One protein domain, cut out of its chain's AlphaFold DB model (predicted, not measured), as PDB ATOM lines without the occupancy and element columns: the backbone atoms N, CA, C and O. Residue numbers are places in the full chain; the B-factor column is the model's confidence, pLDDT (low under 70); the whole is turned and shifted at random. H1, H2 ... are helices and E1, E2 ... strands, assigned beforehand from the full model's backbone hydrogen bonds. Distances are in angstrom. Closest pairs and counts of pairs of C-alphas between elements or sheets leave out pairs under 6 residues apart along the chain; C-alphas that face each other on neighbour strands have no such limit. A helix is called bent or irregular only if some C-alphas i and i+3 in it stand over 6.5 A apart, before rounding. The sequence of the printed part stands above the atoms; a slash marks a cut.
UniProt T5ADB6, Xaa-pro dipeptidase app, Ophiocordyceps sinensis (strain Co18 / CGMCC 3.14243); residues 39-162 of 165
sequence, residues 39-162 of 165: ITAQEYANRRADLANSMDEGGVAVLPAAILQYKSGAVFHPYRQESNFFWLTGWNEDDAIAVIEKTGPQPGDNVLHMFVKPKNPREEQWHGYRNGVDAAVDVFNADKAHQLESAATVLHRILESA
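AT A GLANCE: This is residues 39 to 162 of the 165 residues of the protein "Xaa-pro dipeptidase app" of Ophiocordyceps sinensis (strain Co18 / CGMCC 3.14243) (UniProt T5ADB6). A four-stranded sheet, gently twisted, is the middle layer of this domain: helix H5 runs along one face, and H1, H2 and H4 cover the other. Beyond one end of the sheet reach two loops, one holding the short strand E2 and the other the helix H3, where residues 122 to 128 stick out. The printed part has 124 residues with five named helices and five named strands, in the order H1 E1 E2 H2 E3 E4 H3 H4 E5 H5; the sheet's order is E1, E3, E4, E5, and it is mixed. The class is mixed, helices and strands. The whole is compact, with a radius of gyration of the C-alphas of 15.2 A, yet elongated in outline, spanning 48 by 31 by 27 A.

HOW THE PARTS SIT: H1, residues 41 to 54, touches H2, residues 83 to 89, with residues 44 to 48 alone; the closest C-alphas, of Tyr 44 and Leu 88, are 5.6 A apart. They run opposite ways at a steep tilt of 69 degrees, only just short of about perpendicular. E1, residues 60 to 64, is an edge strand and the antiparallel neighbour of E3, residues 97 to 102, with N 63 and O 98 within hydrogen-bond range at 2.8 A. E2, residues 70 to 72, pairs with no named strand and is apart from E1, but its residues pair antiparallel with residues 75 to 76. H1 is on the sheet at a height of 9.4 A. H2 is on the same face, also at a height of 9.4 A. E3 and E4, residues 110 to 116, form a hairpin, with N 99 and O 113 at 2.8 A. H1 lies over E3 and E4, slantwise to the strands at 56 degrees to E4 on the local plane. H2 lies over E3 and only just over E1, on which 3 of its 7 C-alphas fall. E4 and E5, residues 144 to 147, are parallel, with N 146 and O 114 at 2.8 A. Between them come H3, residues 121 to 127, and H4, residues 132 to 138, in a strand-helix-strand unit, two parallel neighbour strands joined through helices, with a right-handed crossover. H3 is not on the sheet, while H4 lies over E5 at a height of 7.9 A, its Val 133 C-alpha 5.6 A from that of Ala 145, their closest pair. H5, residues 148 to 161, is on the opposite face at a height of 8.6 A, over E3 and E4 and along the strands; these are three layers, helices on both faces of a sheet. Its closest C-alphas to E4 are those of Leu 148 and Phe 115, 4.7 A apart. In H1 and H2 every O i to N i+4 pair is within hydrogen-bond range; in H3 it is 1 of 3, beside 1 of 4 O i to N i+3 pairs, in H4 2 of 3 and in H5 7 of 10.

IN THESE COORDINATES: H1 begins at C-alpha 41, (-39.751, 10.054, -2.877), and is 20.4 A long. E1 measures 13.1 A, E3 16.5 A and E4 19.3 A; E4 begins at C-alpha 110, (-34.651, 13.252, 11.083). H5 is 20.3 A long and ends at C-alpha 161, (-24.347, 19.179, 17.881). It is irregular: C-alphas 149 and 152 are 7.3 A apart.

THE WHOLE: The C-alphas of Gly 73 and Gln 106 are the two farthest apart, at 49.4 A. The printed part has no cut. No link is long. The mean pLDDT of the printed part is 94.6, and no printed residue is under 70.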
ATOM      1  N   ILE A  39     -39.358   3.627  -7.601       95.75
ATOM      2  CA  ILE A  39     -39.166   4.081  -6.212       95.75
ATOM      3  C   ILE A  39     -39.654   5.526  -6.067       95.75
ATOM      4  O   ILE A  39     -39.219   6.427  -6.785       95.75
ATOM      5  N   THR A  40     -40.571   5.763  -5.130       96.06
ATOM      6  CA  THR A  40     -41.143   7.092  -4.861       96.06
ATOM      7  C   THR A  40     -40.277   7.890  -3.886       96.06
ATOM      8  O   THR A  40     -39.499   7.326  -3.119       96.06
ATOM      9  N   ALA A  41     -40.440   9.215  -3.860       93.06
ATOM     10  CA  ALA A  41     -39.751  10.054  -2.877       93.06
ATOM     11  C   ALA A  41     -40.145   9.705  -1.422       93.06
ATOM     12  O   ALA A  41     -39.313   9.779  -0.520       93.06
ATOM     13  N   GLN A  42     -41.386   9.248  -1.206       94.25
ATOM     14  CA  GLN A  42     -41.852   8.770   0.100       94.25
ATOM     15  C   GLN A  42     -41.111   7.507   0.553       94.25
ATOM     16  O   GLN A  42     -40.743   7.394   1.716       94.25
ATOM     17  N   GLU A  43     -40.863   6.568  -0.358       96.44
ATOM     18  CA  GLU A  43     -40.097   5.354  -0.062       96.44
ATOM     19  C   GLU A  43     -38.661   5.699   0.369       96.44
ATOM     20  O   GLU A  43     -38.156   5.149   1.346       96.44
ATOM     21  N   TYR A  44     -38.021   6.679  -0.279       97.75
ATOM     22  CA  TYR A  44     -36.726   7.196   0.175       97.75
ATOM     23  C   TYR A  44     -36.799   7.846   1.564       97.75
ATOM     24  O   TYR A  44     -35.924   7.597   2.393       97.75
ATOM     25  N   ALA A  45     -37.841   8.633   1.847       96.19
ATOM     26  CA  ALA A  45     -38.043   9.227   3.168       96.19
ATOM     27  C   ALA A  45     -38.203   8.156   4.262       96.19
ATOM     28  O   ALA A  45     -37.555   8.249   5.304       96.19
ATOM     29  N   ASN A  46     -38.974   7.097   3.995       96.94
ATOM     30  CA  ASN A  46     -39.154   5.976   4.919       96.94
ATOM     31  C   ASN A  46     -37.817   5.286   5.234       96.94
ATOM     32  O   ASN A  46     -37.488   5.082   6.396       96.94
ATOM     33  N   ARG A  47     -36.982   5.024   4.219       97.75
ATOM     34  CA  ARG A  47     -35.647   4.422   4.423       97.75
ATOM     35  C   ARG A  47     -34.740   5.282   5.299       97.75
ATOM     36  O   ARG A  47     -33.987   4.752   6.113       97.75
ATOM     37  N   ARG A  48     -34.796   6.610   5.141       97.69
ATOM     38  CA  ARG A  48     -34.047   7.538   6.004       97.69
ATOM     39  C   ARG A  48     -34.588   7.538   7.429       97.69
ATOM     40  O   ARG A  48     -33.795   7.612   8.366       97.69
ATOM     41  N   ALA A  49     -35.909   7.454   7.598       97.06
ATOM     42  CA  ALA A  49     -36.544   7.345   8.908       97.06
ATOM     43  C   ALA A  49     -36.129   6.052   9.623       97.06
ATOM     44  O   ALA A  49     -35.758   6.109  10.792       97.06
ATOM     45  N   ASP A  50     -36.090   4.923   8.913       97.56
ATOM     46  CA  ASP A  50     -35.643   3.637   9.457       97.56
ATOM     47  C   ASP A  50     -34.169   3.677   9.880       97.56
ATOM     48  O   ASP A  50     -33.828   3.256  10.989       97.56
ATOM     49  N   LEU A  51     -33.296   4.247   9.037       96.94
ATOM     50  CA  LEU A  51     -31.891   4.454   9.389       96.94
ATOM     51  C   LEU A  51     -31.766   5.327  10.642       96.94
ATOM     52  O   LEU A  51     -31.091   4.930  11.587       96.94
ATOM     53  N   ALA A  52     -32.445   6.474  10.690       96.12
ATOM     54  CA  ALA A  52     -32.391   7.368  11.844       96.12
ATOM     55  C   ALA A  52     -32.948   6.728  13.120       96.12
ATOM     56  O   ALA A  52     -32.395   6.908  14.204       96.12
ATOM     57  N   ASN A  53     -33.989   5.908  13.003       95.19
ATOM     58  CA  ASN A  53     -34.526   5.167  14.133       95.19
ATOM     59  C   ASN A  53     -33.505   4.165  14.707       95.19
ATOM     60  O   ASN A  53     -33.460   3.981  15.920       95.19
ATOM     61  N   SER A  54     -32.647   3.584  13.860       94.69
ATOM     62  CA  SER A  54     -31.572   2.668  14.276       94.69
ATOM     63  C   SER A  54     -30.341   3.348  14.890       94.69
ATOM     64  O   SER A  54     -29.522   2.667  15.504       94.69
ATOM     65  N   MET A  55     -30.195   4.668  14.728       93.88
ATOM     66  CA  MET A  55     -29.107   5.442  15.332       93.88
ATOM     67  C   MET A  55     -29.427   5.808  16.787       93.88
ATOM     68  O   MET A  55     -30.592   5.999  17.148       93.88
ATOM     69  N   ASP A  56     -28.396   5.987  17.610       91.38
ATOM     70  CA  ASP A  56     -28.555   6.567  18.945       91.38
ATOM     71  C   ASP A  56     -29.034   8.028  18.875       91.38
ATOM     72  O   ASP A  56     -28.952   8.698  17.841       91.38
ATOM     73  N   GLU A  57     -29.559   8.535  19.991       88.19
ATOM     74  CA  GLU A  57     -29.979   9.932  20.114       88.19
ATOM     75  C   GLU A  57     -28.801  10.889  19.858       88.19
ATOM     76  O   GLU A  57     -27.753  10.789  20.501       88.19
ATOM     77  N   GLY A  58     -28.982  11.821  18.914       86.44
ATOM     78  CA  GLY A  58     -27.923  12.717  18.437       86.44
ATOM     79  C   GLY A  58     -26.963  12.083  17.422       86.44
ATOM     80  O   GLY A  58     -25.911  12.660  17.146       86.44
ATOM     81  N   GLY A  59     -27.298  10.905  16.885       93.75
ATOM     82  CA  GLY A  59     -26.537  10.236  15.835       93.75
ATOM     83  C   GLY A  59     -26.626  10.948  14.482       93.75
ATOM     84  O   GLY A  59     -27.682  11.449  14.083       93.75
ATOM     85  N   VAL A  60     -25.503  10.962  13.761       96.12
ATOM     86  CA  VAL A  60     -25.369  11.576  12.435       96.12
ATOM     87  C   VAL A  60     -24.700  10.595  11.478       96.12
ATOM     88  O   VAL A  60     -23.583  10.141  11.724       96.12
ATOM     89  N   ALA A  61     -25.359  10.300  10.357       96.31
ATOM     90  CA  ALA A  61     -24.792   9.508   9.270       96.31
ATOM     91  C   ALA A  61     -24.316  10.426   8.138       96.31
ATOM     92  O   ALA A  61     -25.102  11.203   7.599       96.31
ATOM     93  N   VAL A  62     -23.042  10.312   7.751       97.44
ATOM     94  CA  VAL A  62     -22.444  11.064   6.637       97.44
ATOM     95  C   VAL A  62     -22.164  10.106   5.485       97.44
ATOM     96  O   VAL A  62     -21.390   9.160   5.632       97.44
ATOM     97  N   LEU A  63     -22.788  10.352   4.336       97.94
ATOM     98  CA  LEU A  63     -22.697   9.507   3.151       97.94
ATOM     99  C   LEU A  63     -22.097  10.307   1.988       97.94
ATOM    100  O   LEU A  63     -22.772  11.184   1.440       97.94
ATOM    101  N   PRO A  64     -20.842  10.042   1.593       97.81
ATOM    102  CA  PRO A  64     -20.274  10.635   0.391       97.81
ATOM    103  C   PRO A  64     -20.810   9.937  -0.865       97.81
ATOM    104  O   PRO A  64     -20.955   8.713  -0.894       97.81
ATOM    105  N   ALA A  65     -21.056  10.705  -1.924       98.12
ATOM    106  CA  ALA A  65     -21.304  10.153  -3.249       98.12
ATOM    107  C   ALA A  65     -20.048   9.456  -3.801       98.12
ATOM    108  O   ALA A  65     -18.911   9.749  -3.416       98.12
ATOM    109  N   ALA A  66     -20.244   8.550  -4.753       97.38
ATOM    110  CA  ALA A  66     -19.153   7.966  -5.510       97.38
ATOM    111  C   ALA A  66     -18.438   9.039  -6.332       97.38
ATOM    112  O   ALA A  66     -19.059   9.933  -6.913       97.38
ATOM    113  N   ILE A  67     -17.121   8.888  -6.425       95.00
ATOM    114  CA  ILE A  67     -16.263   9.731  -7.255       95.00
ATOM    115  C   ILE A  67     -16.271   9.256  -8.712       95.00
ATOM    116  O   ILE A  67     -16.396   8.058  -8.996       95.00
ATOM    117  N   LEU A  68     -16.078  10.187  -9.646       93.31
ATOM    118  CA  LEU A  68     -15.911   9.868 -11.060       93.31
ATOM    119  C   LEU A  68     -14.606   9.085 -11.293       93.31
ATOM    120  O   LEU A  68     -13.522   9.524 -10.914       93.31
ATOM    121  N   GLN A  69     -14.713   7.921 -11.939       93.69
ATOM    122  CA  GLN A  69     -13.582   7.027 -12.202       93.69
ATOM    123  C   GLN A  69     -13.058   7.195 -13.630       93.69
ATOM    124  O   GLN A  69     -13.822   7.122 -14.596       93.69
ATOM    125  N   TYR A  70     -11.743   7.347 -13.774       93.19
ATOM    126  CA  TYR A  70     -11.085   7.557 -15.064       93.19
ATOM    127  C   TYR A  70     -10.445   6.271 -15.589       93.19
ATOM    128  O   TYR A  70      -9.732   5.580 -14.868       93.19
ATOM    129  N   LYS A  71     -10.683   5.970 -16.870       92.81
ATOM    130  CA  LYS A  71     -10.012   4.884 -17.603       92.81
ATOM    131  C   LYS A  71      -8.595   5.289 -17.991       92.81
ATOM    132  O   LYS A  71      -7.648   4.541 -17.782       92.81
ATOM    133  N   SER A  72      -8.477   6.460 -18.616       93.25
ATOM    134  CA  SER A  72      -7.220   6.998 -19.143       93.25
ATOM    135  C   SER A  72      -7.410   8.446 -19.584       93.25
ATOM    136  O   SER A  72      -8.325   8.724 -20.364       93.25
ATOM    137  N   GLY A  73      -6.527   9.356 -19.169       90.69
ATOM    138  CA  GLY A  73      -6.620  10.768 -19.549       90.69
ATOM    139  C   GLY A  73      -8.015  11.339 -19.266       90.69
ATOM    140  O   GLY A  73      -8.514  11.221 -18.154       90.69
ATOM    141  N   ALA A  74      -8.663  11.900 -20.290       86.69
ATOM    142  CA  ALA A  74     -10.011  12.470 -20.197       86.69
ATOM    143  C   ALA A  74     -11.158  11.448 -20.370       86.69
ATOM    144  O   ALA A  74     -12.327  11.829 -20.392       86.69
ATOM    145  N   VAL A  75     -10.857  10.154 -20.527       88.75
ATOM    146  CA  VAL A  75     -11.873   9.108 -20.713       88.75
ATOM    147  C   VAL A  75     -12.303   8.567 -19.353       88.75
ATOM    148  O   VAL A  75     -11.491   7.989 -18.630       88.75
ATOM    149  N   PHE A  76     -13.589   8.697 -19.030       91.00
ATOM    150  CA  PHE A  76     -14.185   8.186 -17.795       91.00
ATOM    151  C   PHE A  76     -14.957   6.876 -18.008       91.00
ATOM    152  O   PHE A  76     -15.395   6.529 -19.111       91.00
ATOM    153  N   HIS A  77     -15.089   6.099 -16.936       94.38
ATOM    154  CA  HIS A  77     -16.053   5.008 -16.865       94.38
ATOM    155  C   HIS A  77     -17.474   5.566 -16.736       94.38
ATOM    156  O   HIS A  77     -17.637   6.644 -16.169       94.38
ATOM    157  N   PRO A  78     -18.510   4.834 -17.188       94.38
ATOM    158  CA  PRO A  78     -19.884   5.178 -16.847       94.38
ATOM    159  C   PRO A  78     -20.017   5.382 -15.339       94.38
ATOM    160  O   PRO A  78     -19.557   4.542 -14.559       94.38
ATOM    161  N   TYR A  79     -20.613   6.506 -14.950       94.62
ATOM    162  CA  TYR A  79     -20.786   6.831 -13.546       94.62
ATOM    163  C   TYR A  79     -21.671   5.783 -12.869       94.62
ATOM    164  O   TYR A  79     -22.719   5.396 -13.391       94.62
ATOM    165  N   ARG A  80     -21.229   5.320 -11.701       96.38
ATOM    166  CA  ARG A  80     -21.992   4.438 -10.828       96.38
ATOM    167  C   ARG A  80     -21.936   5.021  -9.428       96.38
ATOM    168  O   ARG A  80     -20.854   5.124  -8.857       96.38
ATOM    169  N   GLN A  81     -23.106   5.334  -8.889       97.88
ATOM    170  CA  GLN A  81     -23.246   5.859  -7.542       97.88
ATOM    171  C   GLN A  81     -22.875   4.821  -6.469       97.88
ATOM    172  O   GLN A  81     -22.976   3.605  -6.678       97.88
ATOM    173  N   GLU A  82     -22.468   5.316  -5.301       98.12
ATOM    174  CA  GLU A  82     -22.318   4.512  -4.091       98.12
ATOM    175  C   GLU A  82     -23.699   3.963  -3.687       98.12
ATOM    176  O   GLU A  82     -24.722   4.641  -3.798       98.12
ATOM    177  N   SER A  83     -23.765   2.684  -3.313       98.00
ATOM    178  CA  SER A  83     -25.047   1.979  -3.222       98.00
ATOM    179  C   SER A  83     -25.885   2.443  -2.032       98.00
ATOM    180  O   SER A  83     -27.094   2.591  -2.193       98.00
ATOM    181  N   ASN A  84     -25.275   2.729  -0.878       98.06
ATOM    182  CA  ASN A  84     -26.000   3.225   0.295       98.06
ATOM    183  C   ASN A  84     -26.490   4.662   0.080       98.06
ATOM    184  O   ASN A  84     -27.650   4.974   0.354       98.06
ATOM    185  N   PHE A  85     -25.639   5.516  -0.489       98.44
ATOM    186  CA  PHE A  85     -25.973   6.874  -0.891       98.44
ATOM    187  C   PHE A  85     -27.171   6.874  -1.845       98.44
ATOM    188  O   PHE A  85     -28.176   7.542  -1.585       98.44
ATOM    189  N   PHE A  86     -27.118   6.075  -2.916       98.31
ATOM    190  CA  PHE A  86     -28.215   5.978  -3.877       98.31
ATOM    191  C   PHE A  86     -29.483   5.386  -3.256       98.31
ATOM    192  O   PHE A  86     -30.584   5.839  -3.559       98.31
ATOM    193  N   TRP A  87     -29.351   4.395  -2.371       98.12
ATOM    194  CA  TRP A  87     -30.476   3.742  -1.700       98.12
ATOM    195  C   TRP A  87     -31.284   4.689  -0.803       98.12
ATOM    196  O   TRP A  87     -32.506   4.543  -0.719       98.12
ATOM    197  N   LEU A  88     -30.619   5.659  -0.170       98.12
ATOM    198  CA  LEU A  88     -31.220   6.595   0.787       98.12
ATOM    199  C   LEU A  88     -31.679   7.920   0.160       98.12
ATOM    200  O   LEU A  88     -32.538   8.601   0.726       98.12
ATOM    201  N   THR A  89     -31.128   8.284  -0.998       97.94
ATOM    202  CA  THR A  89     -31.381   9.592  -1.626       97.94
ATOM    203  C   THR A  89     -32.002   9.501  -3.015       97.94
ATOM    204  O   THR A  89     -32.742  10.394  -3.402       97.94
ATOM    205  N   GLY A  90     -31.691   8.461  -3.792       97.50
ATOM    206  CA  GLY A  90     -31.993   8.403  -5.226       97.50
ATOM    207  C   GLY A  90     -31.146   9.347  -6.087       97.50
ATOM    208  O   GLY A  90     -31.323   9.378  -7.304       97.50
ATOM    209  N   TRP A  91     -30.215  10.094  -5.489       97.69
ATOM    210  CA  TRP A  91     -29.379  11.070  -6.178       97.69
ATOM    211  C   TRP A  91     -28.264  10.388  -6.979       97.69
ATOM    212  O   TRP A  91     -27.486   9.596  -6.443       97.69
ATOM    213  N   ASN A  92     -28.161  10.704  -8.271       96.56
ATOM    214  CA  ASN A  92     -27.247  10.035  -9.204       96.56
ATOM    215  C   ASN A  92     -26.285  11.004  -9.910       96.56
ATOM    216  O   ASN A  92     -26.049  10.881 -11.110       96.56
ATOM    217  N   GLU A  93     -25.742  11.964  -9.163       95.56
ATOM    218  CA  GLU A  93     -24.621  12.804  -9.604       95.56
ATOM    219  C   GLU A  93     -23.418  12.627  -8.678       95.56
ATOM    220  O   GLU A  93     -23.561  12.227  -7.517       95.56
ATOM    221  N   ASP A  94     -22.243  12.932  -9.222       94.75
ATOM    222  CA  ASP A  94     -20.985  12.998  -8.493       94.75
ATOM    223  C   ASP A  94     -20.908  14.233  -7.587       94.75
ATOM    224  O   ASP A  94     -21.776  15.108  -7.619       94.75
ATOM    225  N   ASP A  95     -19.844  14.298  -6.781       94.88
ATOM    226  CA  ASP A  95     -19.519  15.458  -5.945       94.88
ATOM    227  C   ASP A  95     -20.708  15.933  -5.097       94.88
ATOM    228  O   ASP A  95     -21.129  17.093  -5.126       94.88
ATOM    229  N   ALA A  96     -21.258  14.988  -4.337       97.69
ATOM    230  CA  ALA A  96     -22.342  15.225  -3.406       97.69
ATOM    231  C   ALA A  96     -22.079  14.542  -2.060       97.69
ATOM    232  O   ALA A  96     -21.362  13.543  -1.972       97.69
ATOM    233  N   ILE A  97     -22.670  15.086  -1.000       98.38
ATOM    234  CA  ILE A  97     -22.654  14.504   0.344       98.38
ATOM    235  C   ILE A  97     -24.074  14.569   0.892       98.38
ATOM    236  O   ILE A  97     -24.705  15.624   0.858       98.38
ATOM    237  N   ALA A  98     -24.562  13.450   1.414       98.44
ATOM    238  CA  ALA A  98     -25.811  13.383   2.149       98.44
ATOM    239  C   ALA A  98     -25.497  13.230   3.635       98.44
ATOM    240  O   ALA A  98     -24.644  12.428   4.018       98.44
ATOM    241  N   VAL A  99     -26.182  13.997   4.475       98.19
ATOM    242  CA  VAL A  99     -26.074  13.890   5.930       98.19
ATOM    243  C   VAL A  99     -27.463  13.664   6.490       98.19
ATOM    244  O   VAL A  99     -28.372  14.441   6.208       98.19
ATOM    245  N   ILE A 100     -27.626  12.591   7.254       97.62
ATOM    246  CA  ILE A 100     -28.877  12.260   7.933       97.62
ATOM    247  C   ILE A 100     -28.637  12.457   9.424       97.62
ATOM    248  O   ILE A 100     -27.880  11.709  10.040       97.62
ATOM    249  N   GLU A 101     -29.266  13.483   9.980       96.12
ATOM    250  CA  GLU A 101     -29.226  13.822  11.401       96.12
ATOM    251  C   GLU A 101     -30.479  13.269  12.086       96.12
ATOM    252  O   GLU A 101     -31.588  13.518  11.612       96.12
ATOM    253  N   LYS A 102     -30.326  12.530  13.192       95.31
ATOM    254  CA  LYS A 102     -31.452  12.176  14.065       95.31
ATOM    255  C   LYS A 102     -31.755  13.348  14.993       95.31
ATOM    256  O   LYS A 102     -30.926  13.694  15.831       95.31
ATOM    257  N   THR A 103     -32.950  13.915  14.881       94.25
ATOM    258  CA  THR A 103     -33.358  15.105  15.645       94.25
ATOM    259  C   THR A 103     -34.277  14.792  16.821       94.25
ATOM    260  O   THR A 103     -34.509  15.661  17.661       94.25
ATOM    261  N   GLY A 104     -34.775  13.559  16.920       92.25
ATOM    262  CA  GLY A 104     -35.685  13.150  17.982       92.25
ATOM    263  C   GLY A 104     -35.843  11.632  18.113       92.25
ATOM    264  O   GLY A 104     -35.206  10.859  17.390       92.25
ATOM    265  N   PRO A 105     -36.647  11.185  19.090       89.44
ATOM    266  CA  PRO A 105     -36.806   9.772  19.406       89.44
ATOM    267  C   PRO A 105     -37.835   9.050  18.527       89.44
ATOM    268  O   PRO A 105     -37.861   7.820  18.552       89.44
ATOM    269  N   GLN A 106     -38.705   9.760  17.799       90.31
ATOM    270  CA  GLN A 106     -39.750   9.127  16.995       90.31
ATOM    271  C   GLN A 106     -39.251   8.779  15.585       90.31
ATOM    272  O   GLN A 106     -38.407   9.482  15.023       90.31
ATOM    273  N   PRO A 107     -39.789   7.718  14.956       86.69
ATOM    274  CA  PRO A 107     -39.565   7.468  13.539       86.69
ATOM    275  C   PRO A 107     -39.984   8.680  12.697       86.69
ATOM    276  O   PRO A 107     -41.113   9.153  12.801       86.69
ATOM    277  N   GLY A 108     -39.072   9.160  11.851       89.00
ATOM    278  CA  GLY A 108     -39.275  10.364  11.041       89.00
ATOM    279  C   GLY A 108     -38.736  11.651  11.670       89.00
ATOM    280  O   GLY A 108     -38.669  12.655  10.969       89.00
ATOM    281  N   ASP A 109     -38.272  11.620  12.925       94.00
ATOM    282  CA  ASP A 109     -37.526  12.730  13.528       94.00
ATOM    283  C   ASP A 109     -36.083  12.736  13.002       94.00
ATOM    284  O   ASP A 109     -35.118  12.368  13.685       94.00
ATOM    285  N   ASN A 110     -35.937  13.101  11.733       96.12
ATOM    286  CA  ASN A 110     -34.651  13.252  11.083       96.12
ATOM    287  C   ASN A 110     -34.620  14.463  10.155       96.12
ATOM    288  O   ASN A 110     -35.646  15.034   9.796       96.12
ATOM    289  N   VAL A 111     -33.408  14.870   9.798       97.19
ATOM    290  CA  VAL A 111     -33.161  15.920   8.811       97.19
ATOM    291  C   VAL A 111     -32.167  15.385   7.793       97.19
ATOM    292  O   VAL A 111     -31.069  14.948   8.146       97.19
ATOM    293  N   LEU A 112     -32.547  15.424   6.517       98.25
ATOM    294  CA  LEU A 112     -31.661  15.194   5.386       98.25
ATOM    295  C   LEU A 112     -31.048  16.523   4.935       98.25
ATOM    296  O   LEU A 112     -31.733  17.395   4.395       98.25
ATOM    297  N   HIS A 113     -29.730  16.631   5.075       98.31
ATOM    298  CA  HIS A 113     -28.937  17.659   4.418       98.31
ATOM    299  C   HIS A 113     -28.299  17.102   3.145       98.31
ATOM    300  O   HIS A 113     -27.656  16.053   3.178       98.31
ATOM    301  N   MET A 114     -28.413  17.834   2.041       98.31
ATOM    302  CA  MET A 114     -27.721  17.537   0.786       98.31
ATOM    303  C   MET A 114     -26.716  18.643   0.467       98.31
ATOM    304  O   MET A 114     -27.078  19.811   0.350       98.31
ATOM    305  N   PHE A 115     -25.455  18.275   0.289       98.38
ATOM    306  CA  PHE A 115     -24.404  19.144  -0.231       98.38
ATOM    307  C   PHE A 115     -24.152  18.751  -1.672       98.38
ATOM    308  O   PHE A 115     -23.743  17.620  -1.925       98.38
ATOM    309  N   VAL A 116     -24.425  19.650  -2.611       97.62
ATOM    310  CA  VAL A 116     -24.364  19.348  -4.047       97.62
ATOM    311  C   VAL A 116     -23.716  20.492  -4.806       97.62
ATOM    312  O   VAL A 116     -23.702  21.640  -4.349       97.62
ATOM    313  N   LYS A 117     -23.186  20.196  -5.990       95.38
ATOM    314  CA  LYS A 117     -22.702  21.240  -6.892       95.38
ATOM    315  C   LYS A 117     -23.856  22.149  -7.336       95.38
ATOM    316  O   LYS A 117     -24.914  21.641  -7.721       95.38
ATOM    317  N   PRO A 118     -23.683  23.482  -7.315       94.31
ATOM    318  CA  PRO A 118     -24.667  24.383  -7.895       94.31
ATOM    319  C   PRO A 118     -24.733  24.206  -9.417       94.31
ATOM    320  O   PRO A 118     -23.795  23.720 -10.052       94.31
ATOM    321  N   LYS A 119     -25.840  24.651 -10.019       93.38
ATOM    322  CA  LYS A 119     -25.933  24.750 -11.478       93.38
ATOM    323  C   LYS A 119     -24.923  25.763 -12.003       93.38
ATOM    324  O   LYS A 119     -24.819  26.875 -11.483       93.38
ATOM    325  N   ASN A 120     -24.226  25.396 -13.071       92.62
ATOM    326  CA  ASN A 120     -23.303  26.280 -13.772       92.62
ATOM    327  C   ASN A 120     -23.514  26.131 -15.286       92.62
ATOM    328  O   ASN A 120     -22.999  25.182 -15.881       92.62
ATOM    329  N   PRO A 121     -24.204  27.086 -15.943       91.25
ATOM    330  CA  PRO A 121     -24.528  26.991 -17.366       91.25
ATOM    331  C   PRO A 121     -23.314  26.837 -18.286       91.25
ATOM    332  O   PRO A 121     -23.445  26.337 -19.400       91.25
ATOM    333  N   ARG A 122     -22.128  27.293 -17.860       91.00
ATOM    334  CA  ARG A 122     -20.893  27.123 -18.634       91.00
ATOM    335  C   ARG A 122     -20.374  25.690 -18.545       91.00
ATOM    336  O   ARG A 122     -19.908  25.164 -19.548       91.00
ATOM    337  N   GLU A 123     -20.433  25.075 -17.369       87.88
ATOM    338  CA  GLU A 123     -19.984  23.692 -17.170       87.88
ATOM    339  C   GLU A 123     -20.978  22.684 -17.745       87.88
ATOM    340  O   GLU A 123     -20.564  21.690 -18.337       87.88
ATOM    341  N   GLU A 124     -22.278  22.964 -17.647       91.75
ATOM    342  CA  GLU A 124     -23.339  22.091 -18.163       91.75
ATOM    343  C   GLU A 124     -23.270  21.899 -19.686       91.75
ATOM    344  O   GLU A 124     -23.662  20.849 -20.193       91.75
ATOM    345  N   GLN A 125     -22.699  22.864 -20.418       90.88
ATOM    346  CA  GLN A 125     -22.427  22.729 -21.857       90.88
ATOM    347  C   GLN A 125     -21.502  21.547 -22.176       90.88
ATOM    348  O   GLN A 125     -21.604  20.968 -23.255       90.88
ATOM    349  N   TRP A 126     -20.608  21.198 -21.250       86.94
ATOM    350  CA  TRP A 126     -19.586  20.170 -21.444       86.94
ATOM    351  C   TRP A 126     -19.872  18.898 -20.650       86.94
ATOM    352  O   TRP A 126     -19.616  17.799 -21.136       86.94
ATOM    353  N   HIS A 127     -20.408  19.040 -19.438       82.88
ATOM    354  CA  HIS A 127     -20.631  17.937 -18.503       82.88
ATOM    355  C   HIS A 127     -22.075  17.424 -18.489       82.88
ATOM    356  O   HIS A 127     -22.353  16.413 -17.848       82.88
ATOM    357  N   GLY A 128     -22.975  18.079 -19.224       87.81
ATOM    358  CA  GLY A 128     -24.400  17.782 -19.206       87.81
ATOM    359  C   GLY A 128     -25.133  18.487 -18.066       87.81
ATOM    360  O   GLY A 128     -24.549  19.219 -17.270       87.81
ATOM    361  N   TYR A 129     -26.446  18.278 -18.023       90.38
ATOM    362  CA  TYR A 129     -27.329  18.891 -17.035       90.38
ATOM    363  C   TYR A 129     -26.965  18.479 -15.601       90.38
ATOM    364  O   TYR A 129     -26.687  17.306 -15.351       90.38
ATOM    365  N   ARG A 130     -27.042  19.432 -14.666       92.88
ATOM    366  CA  ARG A 130     -26.961  19.191 -13.220       92.88
ATOM    367  C   ARG A 130     -28.283  19.550 -12.554       92.88
ATOM    368  O   ARG A 130     -28.935  20.519 -12.932       92.88
ATOM    369  N   ASN A 131     -28.661  18.805 -11.527       94.62
ATOM    370  CA  ASN A 131     -29.862  19.047 -10.733       94.62
ATOM    371  C   ASN A 131     -29.760  20.366  -9.952       94.62
ATOM    372  O   ASN A 131     -30.671  21.195 -10.013       94.62
ATOM    373  N   GLY A 132     -28.624  20.593  -9.286       94.94
ATOM    374  CA  GLY A 132     -28.392  21.764  -8.442       94.94
ATOM    375  C   GLY A 132     -29.076  21.699  -7.075       94.94
ATOM    376  O   GLY A 132     -29.774  20.743  -6.741       94.94
ATOM    377  N   VAL A 133     -28.861  22.753  -6.281       96.69
ATOM    378  CA  VAL A 133     -29.324  22.859  -4.886       96.69
ATOM    379  C   VAL A 133     -30.853  22.852  -4.790       96.69
ATOM    380  O   VAL A 133     -31.398  22.143  -3.951       96.69
ATOM    381  N   ASP A 134     -31.543  23.571  -5.678       96.12
ATOM    382  CA  ASP A 134     -33.007  23.694  -5.641       96.12
ATOM    383  C   ASP A 134     -33.691  22.336  -5.850       96.12
ATOM    384  O   ASP A 134     -34.559  21.934  -5.079       96.12
ATOM    385  N   ALA A 135     -33.220  21.558  -6.831       95.25
ATOM    386  CA  ALA A 135     -33.763  20.233  -7.106       95.25
ATOM    387  C   ALA A 135     -33.556  19.259  -5.936       95.25
ATOM    388  O   ALA A 135     -34.391  18.380  -5.726       95.25
ATOM    389  N   ALA A 136     -32.479  19.407  -5.155       96.56
ATOM    390  CA  ALA A 136     -32.267  18.572  -3.976       96.56
ATOM    391  C   ALA A 136     -33.419  18.715  -2.964       96.56
ATOM    392  O   ALA A 136     -33.825  17.719  -2.369       96.56
ATOM    393  N   VAL A 137     -33.992  19.915  -2.826       96.38
ATOM    394  CA  VAL A 137     -35.177  20.161  -1.991       96.38
ATOM    395  C   VAL A 137     -36.448  19.751  -2.732       96.38
ATOM    396  O   VAL A 137     -37.184  18.889  -2.258       96.38
ATOM    397  N   ASP A 138     -36.671  20.308  -3.923       94.75
ATOM    398  CA  ASP A 138     -37.961  20.243  -4.621       94.75
ATOM    399  C   ASP A 138     -38.298  18.856  -5.189       94.75
ATOM    400  O   ASP A 138     -39.466  18.529  -5.399       94.75
ATOM    401  N   VAL A 139     -37.274  18.050  -5.485       93.81
ATOM    402  CA  VAL A 139     -37.418  16.758  -6.173       93.81
ATOM    403  C   VAL A 139     -36.956  15.606  -5.285       93.81
ATOM    404  O   VAL A 139     -37.634  14.584  -5.200       93.81
ATOM    405  N   PHE A 140     -35.818  15.761  -4.602       95.12
ATOM    406  CA  PHE A 140     -35.224  14.701  -3.777       95.12
ATOM    407  C   PHE A 140     -35.642  14.755  -2.299       95.12
ATOM    408  O   PHE A 140     -35.231  13.893  -1.516       95.12
ATOM    409  N   ASN A 141     -36.503  15.709  -1.921       94.94
ATOM    410  CA  ASN A 141     -37.014  15.894  -0.562       94.94
ATOM    411  C   ASN A 141     -35.894  15.985   0.487       94.94
ATOM    412  O   ASN A 141     -35.976  15.359   1.548       94.94
ATOM    413  N   ALA A 142     -34.818  16.708   0.172       97.12
ATOM    414  CA  ALA A 142     -33.882  17.158   1.190       97.12
ATOM    415  C   ALA A 142     -34.543  18.256   2.023       97.12
ATOM    416  O   ALA A 142     -35.055  19.228   1.473       97.12
ATOM    417  N   ASP A 143     -34.487  18.131   3.345       97.81
ATOM    418  CA  ASP A 143     -34.991  19.163   4.253       97.81
ATOM    419  C   ASP A 143     -34.147  20.436   4.150       97.81
ATOM    420  O   ASP A 143     -34.647  21.555   4.281       97.81
ATOM    421  N   LYS A 144     -32.840  20.263   3.913       97.75
ATOM    422  CA  LYS A 144     -31.895  21.354   3.686       97.75
ATOM    423  C   LYS A 144     -30.942  20.987   2.558       97.75
ATOM    424  O   LYS A 144     -30.357  19.907   2.547       97.75
ATOM    425  N   ALA A 145     -30.732  21.912   1.632       97.69
ATOM    426  CA  ALA A 145     -29.732  21.768   0.587       97.69
ATOM    427  C   ALA A 145     -28.724  22.916   0.637       97.69
ATOM    428  O   ALA A 145     -29.053  24.061   0.955       97.69
ATOM    429  N   HIS A 146     -27.476  22.590   0.335       97.75
ATOM    430  CA  HIS A 146     -26.339  23.483   0.446       97.75
ATOM    431  C   HIS A 146     -25.423  23.314  -0.765       97.75
ATOM    432  O   HIS A 146     -25.338  22.243  -1.370       97.75
ATOM    433  N   GLN A 147     -24.688  24.373  -1.090       97.56
ATOM    434  CA  GLN A 147     -23.594  24.293  -2.051       97.56
ATOM    435  C   GLN A 147     -22.467  23.425  -1.485       97.56
ATOM    436  O   GLN A 147     -22.121  23.553  -0.304       97.56
ATOM    437  N   LEU A 148     -21.883  22.564  -2.316       96.69
ATOM    438  CA  LEU A 148     -20.810  21.652  -1.919       96.69
ATOM    439  C   LEU A 148     -19.617  22.389  -1.290       96.69
ATOM    440  O   LEU A 148     -19.023  21.901  -0.335       96.69
ATOM    441  N   GLU A 149     -19.307  23.594  -1.760       96.56
ATOM    442  CA  GLU A 149     -18.221  24.434  -1.248       96.56
ATOM    443  C   GLU A 149     -18.411  24.802   0.232       96.56
ATOM    444  O   GLU A 149     -17.442  25.035   0.953       96.56
ATOM    445  N   SER A 150     -19.659  24.824   0.708       96.56
ATOM    446  CA  SER A 150     -19.994  25.097   2.109       96.56
ATOM    447  C   SER A 150     -19.965  23.853   3.004       96.56
ATOM    448  O   SER A 150     -20.116  23.985   4.222       96.56
ATOM    449  N   ALA A 151     -19.746  22.661   2.432       96.19
ATOM    450  CA  ALA A 151     -19.840  21.393   3.150       96.19
ATOM    451  C   ALA A 151     -18.928  21.350   4.375       96.19
ATOM    452  O   ALA A 151     -19.398  21.005   5.450       96.19
ATOM    453  N   ALA A 152     -17.667  21.778   4.260       95.12
ATOM    454  CA  ALA A 152     -16.729  21.761   5.385       95.12
ATOM    455  C   ALA A 152     -17.247  22.563   6.595       95.12
ATOM    456  O   ALA A 152     -17.209  22.082   7.724       95.12
ATOM    457  N   THR A 153     -17.782  23.762   6.357       96.19
ATOM    458  CA  THR A 153     -18.259  24.661   7.419       96.19
ATOM    459  C   THR A 153     -19.582  24.192   8.020       96.19
ATOM    460  O   THR A 153     -19.753  24.202   9.239       96.19
ATOM    461  N   VAL A 154     -20.545  23.804   7.181       95.81
ATOM    462  CA  VAL A 154     -21.882  23.412   7.649       95.81
ATOM    463  C   VAL A 154     -21.841  22.034   8.303       95.81
ATOM    464  O   VAL A 154     -22.430  21.864   9.365       95.81
ATOM    465  N   LEU A 155     -21.110  21.075   7.724       94.25
ATOM    466  CA  LEU A 155     -20.939  19.749   8.314       94.25
ATOM    467  C   LEU A 155     -20.280  19.846   9.688       94.25
ATOM    468  O   LEU A 155     -20.749  19.201  10.616       94.25
ATOM    469  N   HIS A 156     -19.257  20.692   9.847       94.25
ATOM    470  CA  HIS A 156     -18.643  20.924  11.154       94.25
ATOM    471  C   HIS A 156     -19.678  21.360  12.198       94.25
ATOM    472  O   HIS A 156     -19.723  20.798  13.285       94.25
ATOM    473  N   ARG A 157     -20.569  22.297  11.850       93.88
ATOM    474  CA  ARG A 157     -21.644  22.749  12.747       93.88
ATOM    475  C   ARG A 157     -22.634  21.634  13.100       93.88
ATOM    476  O   ARG A 157     -23.070  21.568  14.240       93.88
ATOM    477  N   ILE A 158     -22.995  20.778  12.142       92.81
ATOM    478  CA  ILE A 158     -23.887  19.629  12.392       92.81
ATOM    479  C   ILE A 158     -23.208  18.631  13.343       92.81
ATOM    480  O   ILE A 158     -23.833  18.108  14.261       92.81
ATOM    481  N   LEU A 159     -21.910  18.390  13.147       92.12
ATOM    482  CA  LEU A 159     -21.134  17.473  13.979       92.12
ATOM    483  C   LEU A 159     -20.859  18.024  15.386       92.12
ATOM    484  O   LEU A 159     -20.747  17.235  16.314       92.12
ATOM    485  N   GLU A 160     -20.799  19.345  15.578       90.62
ATOM    486  CA  GLU A 160     -20.702  19.958  16.914       90.62
ATOM    487  C   GLU A 160     -21.929  19.666  17.789       90.62
ATOM    488  O   GLU A 160     -21.797  19.516  19.004       90.62
ATOM    489  N   SER A 161     -23.118  19.584  17.187       81.19
ATOM    490  CA  SER A 161     -24.347  19.179  17.881       81.19
ATOM    491  C   SER A 161     -24.509  17.664  17.997       81.19
ATOM    492  O   SER A 161     -25.360  17.204  18.759       81.19
ATOM    493  N   ALA A 162     -23.715  16.889  17.255       83.94
ATOM    494  CA  ALA A 162     -23.787  15.439  17.277       83.94
ATOM    495  C   ALA A 162     -23.212  14.890  18.585       83.94
ATOM    496  O   ALA A 162     -22.187  15.348  19.099       83.94
TER     497      ALA A 162